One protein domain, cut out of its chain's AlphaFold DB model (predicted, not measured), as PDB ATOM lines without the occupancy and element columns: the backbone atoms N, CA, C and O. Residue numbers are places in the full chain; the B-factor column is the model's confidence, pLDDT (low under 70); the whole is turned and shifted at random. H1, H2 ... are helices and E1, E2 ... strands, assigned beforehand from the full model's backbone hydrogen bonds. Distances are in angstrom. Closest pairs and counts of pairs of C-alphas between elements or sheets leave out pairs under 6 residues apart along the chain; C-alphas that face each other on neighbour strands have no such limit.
ATOM      1  N   ASP A 116      16.405  -6.202 -52.198       62.38
ATOM      2  CA  ASP A 116      17.089  -5.283 -53.105       62.38
ATOM      3  C   ASP A 116      16.393  -5.146 -54.465       62.38
ATOM      4  O   ASP A 116      16.804  -4.325 -55.282       62.38
ATOM      5  N   GLN A 117      15.324  -5.909 -54.701       66.12
ATOM      6  CA  GLN A 117      14.567  -5.876 -55.948       66.12
ATOM      7  C   GLN A 117      13.629  -4.666 -55.986       66.12
ATOM      8  O   GLN A 117      12.810  -4.459 -55.090       66.12
ATOM      9  N   ASP A 118      13.665  -3.921 -57.091       71.25
ATOM     10  CA  ASP A 118      12.694  -2.856 -57.393       71.25
ATOM     11  C   ASP A 118      11.344  -3.423 -57.884       71.25
ATOM     12  O   ASP A 118      10.532  -2.731 -58.498       71.25
ATOM     13  N   ARG A 119      11.098  -4.715 -57.641       74.06
ATOM     14  CA  ARG A 119       9.897  -5.450 -58.041       74.06
ATOM     15  C   ARG A 119       9.346  -6.233 -56.854       74.06
ATOM     16  O   ARG A 119      10.117  -6.586 -55.964       74.06
ATOM     17  N   PRO A 120       8.036  -6.525 -56.834       78.88
ATOM     18  CA  PRO A 120       7.476  -7.384 -55.808       78.88
ATOM     19  C   PRO A 120       8.127  -8.772 -55.810       78.88
ATOM     20  O   PRO A 120       8.370  -9.349 -56.870       78.88
ATOM     21  N   VAL A 121       8.388  -9.307 -54.621       76.88
ATOM     22  CA  VAL A 121       9.077 -10.584 -54.416       76.88
ATOM     23  C   VAL A 121       8.273 -11.489 -53.501       76.88
ATOM     24  O   VAL A 121       7.656 -11.031 -52.541       76.88
ATOM     25  N   HIS A 122       8.267 -12.789 -53.771       74.19
ATOM     26  CA  HIS A 122       7.555 -13.717 -52.901       74.19
ATOM     27  C   HIS A 122       8.248 -13.857 -51.550       74.19
ATOM     28  O   HIS A 122       9.471 -13.968 -51.454       74.19
ATOM     29  N   PHE A 123       7.433 -13.914 -50.507       74.38
ATOM     30  CA  PHE A 123       7.857 -14.092 -49.135       74.38
ATOM     31  C   PHE A 123       7.080 -15.239 -48.512       74.38
ATOM     32  O   PHE A 123       5.861 -15.194 -48.384       74.38
ATOM     33  N   GLY A 124       7.792 -16.310 -48.169       72.44
ATOM     34  CA  GLY A 124       7.141 -17.556 -47.781       72.44
ATOM     35  C   GLY A 124       6.289 -18.143 -48.913       72.44
ATOM     36  O   GLY A 124       6.557 -17.941 -50.099       72.44
ATOM     37  N   SER A 125       5.274 -18.917 -48.535       69.31
ATOM     38  CA  SER A 125       4.430 -19.646 -49.487       69.31
ATOM     39  C   SER A 125       3.252 -18.835 -50.026       69.31
ATOM     40  O   SER A 125       2.812 -19.113 -51.137       69.31
ATOM     41  N   HIS A 126       2.759 -17.853 -49.265       76.31
ATOM     42  CA  HIS A 126       1.461 -17.212 -49.512       76.31
ATOM     43  C   HIS A 126       1.513 -15.686 -49.498       76.31
ATOM     44  O   HIS A 126       0.470 -15.048 -49.406       76.31
ATOM     45  N   HIS A 127       2.698 -15.082 -49.569       81.75
ATOM     46  CA  HIS A 127       2.807 -13.628 -49.529       81.75
ATOM     47  C   HIS A 127       3.691 -13.080 -50.639       81.75
ATOM     48  O   HIS A 127       4.662 -13.707 -51.070       81.75
ATOM     49  N   LEU A 128       3.345 -11.876 -51.088       83.88
ATOM     50  CA  LEU A 128       4.126 -11.069 -52.014       83.88
ATOM     51  C   LEU A 128       4.509  -9.762 -51.315       83.88
ATOM     52  O   LEU A 128       3.639  -8.999 -50.897       83.88
ATOM     53  N   LEU A 129       5.807  -9.512 -51.168       82.50
ATOM     54  CA  LEU A 129       6.347  -8.275 -50.615       82.50
ATOM     55  C   LEU A 129       6.538  -7.249 -51.717       82.50
ATOM     56  O   LEU A 129       7.184  -7.532 -52.722       82.50
ATOM     57  N   SER A 130       6.040  -6.036 -51.502       85.25
ATOM     58  CA  SER A 130       6.408  -4.881 -52.315       85.25
ATOM     59  C   SER A 130       7.892  -4.519 -52.141       85.25
ATOM     60  O   SER A 130       8.505  -4.882 -51.128       85.25
ATOM     61  N   PRO A 131       8.463  -3.712 -53.053       82.19
ATOM     62  CA  PRO A 131       9.708  -3.000 -52.780       82.19
ATOM     63  C   PRO A 131       9.628  -2.212 -51.463       82.19
ATOM     64  O   PRO A 131       8.540  -1.794 -51.048       82.19
ATOM     65  N   ALA A 132      10.773  -2.024 -50.802       81.69
ATOM     66  CA  ALA A 132      10.851  -1.280 -49.548       81.69
ATOM     67  C   ALA A 132      10.474   0.194 -49.756       81.69
ATOM     68  O   ALA A 132      11.148   0.917 -50.493       81.69
ATOM     69  N   ALA A 133       9.465   0.667 -49.032       82.56
ATOM     70  CA  ALA A 133       9.208   2.087 -48.849       82.56
ATOM     71  C   ALA A 133      10.000   2.604 -47.639       82.56
ATOM     72  O   ALA A 133      10.004   1.980 -46.575       82.56
ATOM     73  N   ARG A 134      10.662   3.757 -47.785       80.19
ATOM     74  CA  ARG A 134      11.292   4.457 -46.656       80.19
ATOM     75  C   ARG A 134      10.261   5.345 -45.974       80.19
ATOM     76  O   ARG A 134       9.736   6.254 -46.607       80.19
ATOM     77  N   LEU A 135      10.013   5.105 -44.693       79.19
ATOM     78  CA  LEU A 135       9.099   5.888 -43.869       79.19
ATOM     79  C   LEU A 135       9.875   6.618 -42.779       79.19
ATOM     80  O   LEU A 135      10.628   6.008 -42.026       79.19
ATOM     81  N   ILE A 136       9.668   7.926 -42.684       73.75
ATOM     82  CA  ILE A 136      10.140   8.731 -41.557       73.75
ATOM     83  C   ILE A 136       8.978   8.800 -40.556       73.75
ATOM     84  O   ILE A 136       7.873   9.123 -40.988       73.75
ATOM     85  N   PRO A 137       9.177   8.538 -39.251       62.19
ATOM     86  CA  PRO A 137       8.098   8.512 -38.255       62.19
ATOM     87  C   PRO A 137       7.228   9.781 -38.210       62.19
ATOM     88  O   PRO A 137       6.050   9.704 -37.881       62.19
ATOM     89  N   SER A 138       7.784  10.940 -38.584       60.47
ATOM     90  CA  SER A 138       7.062  12.222 -38.668       60.47
ATOM     91  C   SER A 138       6.197  12.387 -39.931       60.47
ATOM     92  O   SER A 138       5.437  13.348 -40.014       60.47
ATOM     93  N   ALA A 139       6.320  11.503 -40.924       56.91
ATOM     94  CA  ALA A 139       5.554  11.543 -42.165       56.91
ATOM     95  C   ALA A 139       4.462  10.465 -42.118       56.91
ATOM     96  O   ALA A 139       4.711   9.281 -42.346       56.91
ATOM     97  N   SER A 140       3.235  10.882 -41.813       54.38
ATOM     98  CA  SER A 140       2.019  10.069 -41.899       54.38
ATOM     99  C   SER A 140       1.796   9.593 -43.342       54.38
ATOM    100  O   SER A 140       1.164  10.291 -44.130       54.38
ATOM    101  N   CYS A 141       2.375   8.459 -43.741       52.88
ATOM    102  CA  CYS A 141       2.398   8.083 -45.163       52.88
ATOM    103  C   CYS A 141       1.930   6.654 -45.463       52.88
ATOM    104  O   CYS A 141       1.545   6.382 -46.597       52.88
ATOM    105  N   LEU A 142       1.873   5.748 -44.481       57.38
ATOM    106  CA  LEU A 142       1.381   4.392 -44.729       57.38
ATOM    107  C   LEU A 142       0.194   4.068 -43.836       57.38
ATOM    108  O   LEU A 142       0.295   4.188 -42.613       57.38
ATOM    109  N   ASP A 143      -0.890   3.641 -44.483       59.28
ATOM    110  CA  ASP A 143      -2.164   3.274 -43.879       59.28
ATOM    111  C   ASP A 143      -1.936   2.476 -42.586       59.28
ATOM    112  O   ASP A 143      -1.354   1.384 -42.578       59.28
ATOM    113  N   SER A 144      -2.269   3.104 -41.456       64.31
ATOM    114  CA  SER A 144      -1.992   2.552 -40.126       64.31
ATOM    115  C   SER A 144      -2.899   1.371 -39.777       64.31
ATOM    116  O   SER A 144      -2.634   0.679 -38.796       64.31
ATOM    117  N   SER A 145      -3.909   1.125 -40.615       77.25
ATOM    118  CA  SER A 145      -4.913   0.072 -40.497       77.25
ATOM    119  C   SER A 145      -4.330  -1.344 -40.547       77.25
ATOM    120  O   SER A 145      -4.871  -2.248 -39.914       77.25
ATOM    121  N   LEU A 146      -3.216  -1.550 -41.260       83.00
ATOM    122  CA  LEU A 146      -2.617  -2.875 -41.408       83.00
ATOM    123  C   LEU A 146      -1.711  -3.254 -40.221       83.00
ATOM    124  O   LEU A 146      -0.907  -2.414 -39.774       83.00
ATOM    125  N   PRO A 147      -1.735  -4.532 -39.781       87.12
ATOM    126  CA  PRO A 147      -0.848  -5.045 -38.740       87.12
ATOM    127  C   PRO A 147       0.628  -4.760 -39.039       87.12
ATOM    128  O   PRO A 147       1.090  -4.930 -40.170       87.12
ATOM    129  N   LYS A 148       1.374  -4.323 -38.018       86.81
ATOM    130  CA  LYS A 148       2.830  -4.124 -38.079       86.81
ATOM    131  C   LYS A 148       3.516  -5.419 -37.649       86.81
ATOM    132  O   LYS A 148       3.273  -5.898 -36.547       86.81
ATOM    133  N   VAL A 149       4.397  -5.944 -38.492       86.56
ATOM    134  CA  VAL A 149       5.212  -7.134 -38.217       86.56
ATOM    135  C   VAL A 149       6.678  -6.770 -38.390       86.56
ATOM    136  O   VAL A 149       7.052  -6.216 -39.421       86.56
ATOM    137  N   ILE A 150       7.522  -7.075 -37.409       85.06
ATOM    138  CA  ILE A 150       8.967  -6.843 -37.503       85.06
ATOM    139  C   ILE A 150       9.622  -8.109 -38.049       85.06
ATOM    140  O   ILE A 150       9.362  -9.209 -37.571       85.06
ATOM    141  N   PHE A 151      10.488  -7.969 -39.053       81.00
ATOM    142  CA  PHE A 151      11.119  -9.121 -39.700       81.00
ATOM    143  C   PHE A 151      11.918  -9.999 -38.732       81.00
ATOM    144  O   PHE A 151      11.903 -11.223 -38.852       81.00
ATOM    145  N   GLY A 152      12.592  -9.381 -37.760       76.38
ATOM    146  CA  GLY A 152      13.318 -10.107 -36.721       76.38
ATOM    147  C   GLY A 152      12.426 -11.041 -35.901       76.38
ATOM    148  O   GLY A 152      12.839 -12.158 -35.605       76.38
ATOM    149  N   ASP A 153      11.190 -10.630 -35.622       79.19
ATOM    150  CA  ASP A 153      10.237 -11.436 -34.856       79.19
ATOM    151  C   ASP A 153       9.774 -12.642 -35.688       79.19
ATOM    152  O   ASP A 153       9.744 -13.766 -35.194       79.19
ATOM    153  N   VAL A 154       9.552 -12.455 -36.998       79.62
ATOM    154  CA  VAL A 154       9.214 -13.551 -37.930       79.62
ATOM    155  C   VAL A 154      10.305 -14.625 -37.975       79.62
ATOM    156  O   VAL A 154      10.005 -15.813 -38.086       79.62
ATOM    157  N   LEU A 155      11.581 -14.237 -37.880       74.44
ATOM    158  CA  LEU A 155      12.681 -15.203 -37.790       74.44
ATOM    159  C   LEU A 155      12.629 -16.010 -36.483       74.44
ATOM    160  O   LEU A 155      12.977 -17.196 -36.486       74.44
ATOM    161  N   GLY A 156      12.183 -15.386 -35.391       67.94
ATOM    162  CA  GLY A 156      12.104 -15.991 -34.067       67.94
ATOM    163  C   GLY A 156      10.910 -16.927 -33.855       67.94
ATOM    164  O   GLY A 156      11.050 -17.930 -33.156       67.94
ATOM    165  N   GLU A 157       9.778 -16.674 -34.512       68.75
ATOM    166  CA  GLU A 157       8.520 -17.400 -34.281       68.75
ATOM    167  C   GLU A 157       8.601 -18.913 -34.575       68.75
ATOM    168  O   GLU A 157       9.118 -19.309 -35.625       68.75
ATOM    169  N   PRO A 158       8.103 -19.805 -33.696       57.03
ATOM    170  CA  PRO A 158       8.070 -21.245 -33.950       57.03
ATOM    171  C   PRO A 158       7.252 -21.601 -35.208       57.03
ATOM    172  O   PRO A 158       6.056 -21.342 -35.291       57.03
ATOM    173  N   GLY A 159       7.892 -22.261 -36.179       55.59
ATOM    174  CA  GLY A 159       7.255 -22.724 -37.418       55.59
ATOM    175  C   GLY A 159       7.440 -21.798 -38.630       55.59
ATOM    176  O   GLY A 159       8.026 -20.726 -38.548       55.59
ATOM    177  N   HIS A 160       6.957 -22.246 -39.792       52.97
ATOM    178  CA  HIS A 160       6.917 -21.470 -41.045       52.97
ATOM    179  C   HIS A 160       5.675 -20.567 -41.132       52.97
ATOM    180  O   HIS A 160       5.226 -20.234 -42.230       52.97
ATOM    181  N   ILE A 161       5.058 -20.258 -39.990       49.06
ATOM    182  CA  ILE A 161       3.742 -19.633 -39.936       49.06
ATOM    183  C   ILE A 161       3.886 -18.206 -40.452       49.06
ATOM    184  O   ILE A 161       4.572 -17.370 -39.868       49.06
ATOM    185  N   ALA A 162       3.258 -17.955 -41.600       54.06
ATOM    186  CA  ALA A 162       3.128 -16.613 -42.119       54.06
ATOM    187  C   ALA A 162       2.389 -15.759 -41.071       54.06
ATOM    188  O   ALA A 162       1.398 -16.243 -40.518       54.06
ATOM    189  N   PRO A 163       2.835 -14.520 -40.793       58.28
ATOM    190  CA  PRO A 163       2.419 -13.773 -39.601       58.28
ATOM    191  C   PRO A 163       0.905 -13.586 -39.487       58.28
ATOM    192  O   PRO A 163       0.382 -13.420 -38.394       58.28
ATOM    193  N   THR A 164       0.193 -13.619 -40.617       62.06
ATOM    194  CA  THR A 164      -1.266 -13.548 -40.698       62.06
ATOM    195  C   THR A 164      -1.764 -14.205 -41.998       62.06
ATOM    196  O   THR A 164      -1.037 -14.272 -42.991       62.06
ATOM    197  N   LYS A 165      -3.033 -14.650 -42.033       71.06
ATOM    198  CA  LYS A 165      -3.742 -15.030 -43.282       71.06
ATOM    199  C   LYS A 165      -4.159 -13.811 -44.131       71.06
ATOM    200  O   LYS A 165      -4.979 -13.946 -45.030       71.06
ATOM    201  N   GLY A 166      -3.649 -12.621 -43.815       82.00
ATOM    202  CA  GLY A 166      -4.035 -11.366 -44.445       82.00
ATOM    203  C   GLY A 166      -2.829 -10.506 -44.793       82.00
ATOM    204  O   GLY A 166      -1.677 -10.938 -44.686       82.00
ATOM    205  N   ASP A 167      -3.126  -9.288 -45.225       88.75
ATOM    206  CA  ASP A 167      -2.121  -8.294 -45.566       88.75
ATOM    207  C   ASP A 167      -1.512  -7.694 -44.298       88.75
ATOM    208  O   ASP A 167      -2.192  -7.469 -43.295       88.75
ATOM    209  N   PHE A 168      -0.217  -7.401 -44.341       87.38
ATOM    210  CA  PHE A 168       0.478  -6.772 -43.223       87.38
ATOM    211  C   PHE A 168       1.647  -5.916 -43.692       87.38
ATOM    212  O   PHE A 168       2.160  -6.042 -44.806       87.38
ATOM    213  N   ARG A 169       2.098  -5.028 -42.811       88.69
ATOM    214  CA  ARG A 169       3.289  -4.208 -43.012       88.69
ATOM    215  C   ARG A 169       4.475  -4.904 -42.377       88.69
ATOM    216  O   ARG A 169       4.557  -5.000 -41.154       88.69
ATOM    217  N   LEU A 170       5.395  -5.366 -43.210       87.25
ATOM    218  CA  LEU A 170       6.650  -5.942 -42.765       87.25
ATOM    219  C   LEU A 170       7.691  -4.833 -42.616       87.25
ATOM    220  O   LEU A 170       8.146  -4.254 -43.602       87.25
ATOM    221  N   ILE A 171       8.096  -4.563 -41.384       86.69
ATOM    222  CA  ILE A 171       9.228  -3.699 -41.074       86.69
ATOM    223  C   ILE A 171      10.483  -4.545 -41.207       86.69
ATOM    224  O   ILE A 171      10.775  -5.376 -40.343       86.69
ATOM    225  N   SER A 172      11.207  -4.361 -42.308       80.75
ATOM    226  CA  SER A 172      12.499  -5.015 -42.476       80.75
ATOM    227  C   SER A 172      13.516  -4.364 -41.548       80.75
ATOM    228  O   SER A 172      14.161  -5.051 -40.770       80.75
ATOM    229  N   TRP A 173      13.608  -3.037 -41.526       80.25
ATOM    230  CA  TRP A 173      14.597  -2.346 -40.699       80.25
ATOM    231  C   TRP A 173      14.068  -1.035 -40.136       80.25
ATOM    232  O   TRP A 173      13.336  -0.325 -40.817       80.25
ATOM    233  N   GLU A 174      14.505  -0.678 -38.931       84.25
ATOM    234  CA  GLU A 174      14.303   0.644 -38.344       84.25
ATOM    235  C   GLU A 174      15.660   1.223 -37.933       84.25
ATOM    236  O   GLU A 174      16.452   0.587 -37.231       84.25
ATOM    237  N   SER A 175      15.964   2.423 -38.426       81.06
ATOM    238  CA  SER A 175      17.202   3.117 -38.094       81.06
ATOM    239  C   SER A 175      17.225   3.460 -36.611       81.06
ATOM    240  O   SER A 175      16.294   4.064 -36.095       81.06
ATOM    241  N   ARG A 176      18.337   3.157 -35.939       80.00
ATOM    242  CA  ARG A 176      18.601   3.601 -34.558       80.00
ATOM    243  C   ARG A 176      19.115   5.038 -34.481       80.00
ATOM    244  O   ARG A 176      19.286   5.572 -33.391       80.00
ATOM    245  N   LEU A 177      19.413   5.634 -35.633       82.56
ATOM    246  CA  LEU A 177      19.871   7.009 -35.752       82.56
ATOM    247  C   LEU A 177      18.723   7.887 -36.257       82.56
ATOM    248  O   LEU A 177      17.992   7.444 -37.157       82.56
ATOM    249  N   PRO A 178      18.590   9.127 -35.749       81.50
ATOM    250  CA  PRO A 178      17.665  10.110 -36.291       81.50
ATOM    251  C   PRO A 178      17.792  10.241 -37.824       81.50
ATOM    252  O   PRO A 178      18.906  10.198 -38.347       81.50
ATOM    253  N   PRO A 179      16.674  10.386 -38.558       86.81
ATOM    254  CA  PRO A 179      15.312  10.580 -38.058       86.81
ATOM    255  C   PRO A 179      14.551   9.264 -37.788       86.81
ATOM    256  O   PRO A 179      13.333   9.244 -37.897       86.81
ATOM    257  N   TYR A 180      15.242   8.167 -37.451       84.31
ATOM    258  CA  TYR A 180      14.653   6.853 -37.140       84.31
ATOM    259  C   TYR A 180      13.834   6.261 -38.296       84.31
ATOM    260  O   TYR A 180      12.773   5.674 -38.117       84.31
ATOM    261  N   THR A 181      14.333   6.439 -39.522       84.81
ATOM    262  CA  THR A 181      13.694   5.931 -40.739       84.81
ATOM    263  C   THR A 181      13.480   4.420 -40.677       84.81
ATOM    264  O   THR A 181      14.427   3.667 -40.439       84.81
ATOM    265  N   ALA A 182      12.264   3.979 -40.983       85.88
ATOM    266  CA  ALA A 182      11.911   2.582 -41.162       85.88
ATOM    267  C   ALA A 182      11.843   2.206 -42.650       85.88
ATOM    268  O   ALA A 182      11.468   3.012 -43.502       85.88
ATOM    269  N   PHE A 183      12.185   0.962 -42.962       84.50
ATOM    270  CA  PHE A 183      12.038   0.344 -44.272       84.50
ATOM    271  C   PHE A 183      10.891  -0.652 -44.186       84.50
ATOM    272  O   PHE A 183      10.943  -1.616 -43.419       84.50
ATOM    273  N   VAL A 184       9.830  -0.375 -44.937       87.00
ATOM    274  CA  VAL A 184       8.558  -1.083 -44.823       87.00
ATOM    275  C   VAL A 184       8.183  -1.703 -46.152       87.00
ATOM    276  O   VAL A 184       8.172  -1.036 -47.183       87.00
ATOM    277  N   HIS A 185       7.842  -2.982 -46.112       86.12
ATOM    278  CA  HIS A 185       7.277  -3.716 -47.229       86.12
ATOM    279  C   HIS A 185       5.796  -3.947 -46.959       86.12
ATOM    280  O   HIS A 185       5.416  -4.365 -45.863       86.12
ATOM    281  N   LEU A 186       4.956  -3.711 -47.962       88.56
ATOM    282  CA  LEU A 186       3.587  -4.192 -47.927       88.56
ATOM    283  C   LEU A 186       3.606  -5.671 -48.306       88.56
ATOM    284  O   LEU A 186       4.022  -6.024 -49.409       88.56
ATOM    285  N   SER A 187       3.185  -6.522 -47.381       87.31
ATOM    286  CA  SER A 187       2.994  -7.944 -47.618       87.31
ATOM    287  C   SER A 187       1.541  -8.182 -47.983       87.31
ATOM    288  O   SER A 187       0.660  -7.940 -47.162       87.31
ATOM    289  N   ARG A 188       1.298  -8.622 -49.217       88.38
ATOM    290  CA  ARG A 188      -0.038  -8.997 -49.683       88.38
ATOM    291  C   ARG A 188      -0.209 -10.497 -49.622       88.38
ATOM    292  O   ARG A 188       0.648 -11.220 -50.138       88.38
ATOM    293  N   PHE A 189      -1.296 -10.949 -49.016       86.56
ATOM    294  CA  PHE A 189      -1.669 -12.350 -49.032       86.56
ATOM    295  C   PHE A 189      -2.087 -12.748 -50.449       86.56
ATOM    296  O   PHE A 189      -2.916 -12.105 -51.090       86.56
ATOM    297  N   VAL A 190      -1.487 -13.822 -50.943       81.75
ATOM    298  CA  VAL A 190      -1.800 -14.433 -52.227       81.75
ATOM    299  C   VAL A 190      -2.260 -15.857 -51.928       81.75
ATOM    300  O   VAL A 190      -1.430 -16.690 -51.544       81.75
TER     301      VAL A 190
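Overview. This is residues 116 to 190 of the 212 residues of an uncharacterized protein of Triticum turgidum subsp. durum (UniProt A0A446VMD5). A strongly twisted sheet is built round the long hairpin E5 and E6, with the short strands E2 and E3 one after the other along the far side of E6, E1 beyond E2, and E4 on the free side of E5. The short helix H1 follows E4 with no residue between them, turning away from the strand's direction and standing at the sheet's level, and the long loop of residues 136 to 147 arches from E3 to E4. The printed part has 75 residues, with six named strands and one named helix in the order E1 E2 E3 E4 H1 E5 E6. The branched sheet is mixed, with E4 and E5 parallel and the other neighbour pairs antiparallel; the class is mostly strand, though under half of the residues are in named elements. The whole is compact and rounded, with a radius of gyration of the C-alphas of 12.4 A and spans of 34 by 26 by 25 A.

Along the chain. E6, the longest strand, is residues 182 to 189 and measures 21.7 A, from C-alpha 182 at (11.911, 2.582, -41.162) to C-alpha 189 at (-1.669, -12.350, -49.032). E5 is residues 168 to 174 and measures 16.4 A. E1 is residues 121 to 123, with C-alpha 121 at (9.077, -10.584, -54.416). E2 is residues 127 to 129, E3 residues 133 to 135 and E4 residues 148 to 150. H1 is residues 151 to 156 and measures 8.9 A.

Arrangement. E5 and E6 form an antiparallel hairpin at 156 degrees, with N 170 and O 185 at 2.8 A. E6 has staggered pairing: E3 beside residues 182 to 184 and E2 beside 185 to 189 lie on one side of it, and E5 on the other side. E3 is antiparallel to E6, with N 135 and O 182 at 2.8 A. E2 is antiparallel to E6, with N 128 and O 188 at 2.9 A. The edge strand E1 forms a hairpin with E2, with N 123 and O 127 at 2.8 A. The edge strand E4 is parallel to E5 at 45 degrees, with N 149 and O 169 at 2.8 A. E4, H1 and E5 make a strand-helix-strand unit, two parallel neighbour strands with a helix between them in the chain, and its crossover is right-handed. H1 is on the sheet through residues 151 to 154 and stands at the sheet's level beside the strands; its height over the sheet is 0.2 A, on a local plane fitted to only just enough C-alphas, 6. The closest C-alphas of H1 and E5, Phe 151 and Ser 172, are 5.1 A apart. In H1 every O i to N i+4 pair is within hydrogen-bond range. E2 and E5 are only just apart, closest 8.2 A.

Size, cuts and confidence. The two C-alphas farthest apart, of Pro 178 and Val 190, are 35.1 A apart. The printed part has no cut. The links E3 to E4, 12 residues, and H1 to E5, 11 residues, are long. The mean pLDDT of the printed part is 75.9; it is under 70 at residues 116 to 117, 125, 137 to 144 and 156 to 164.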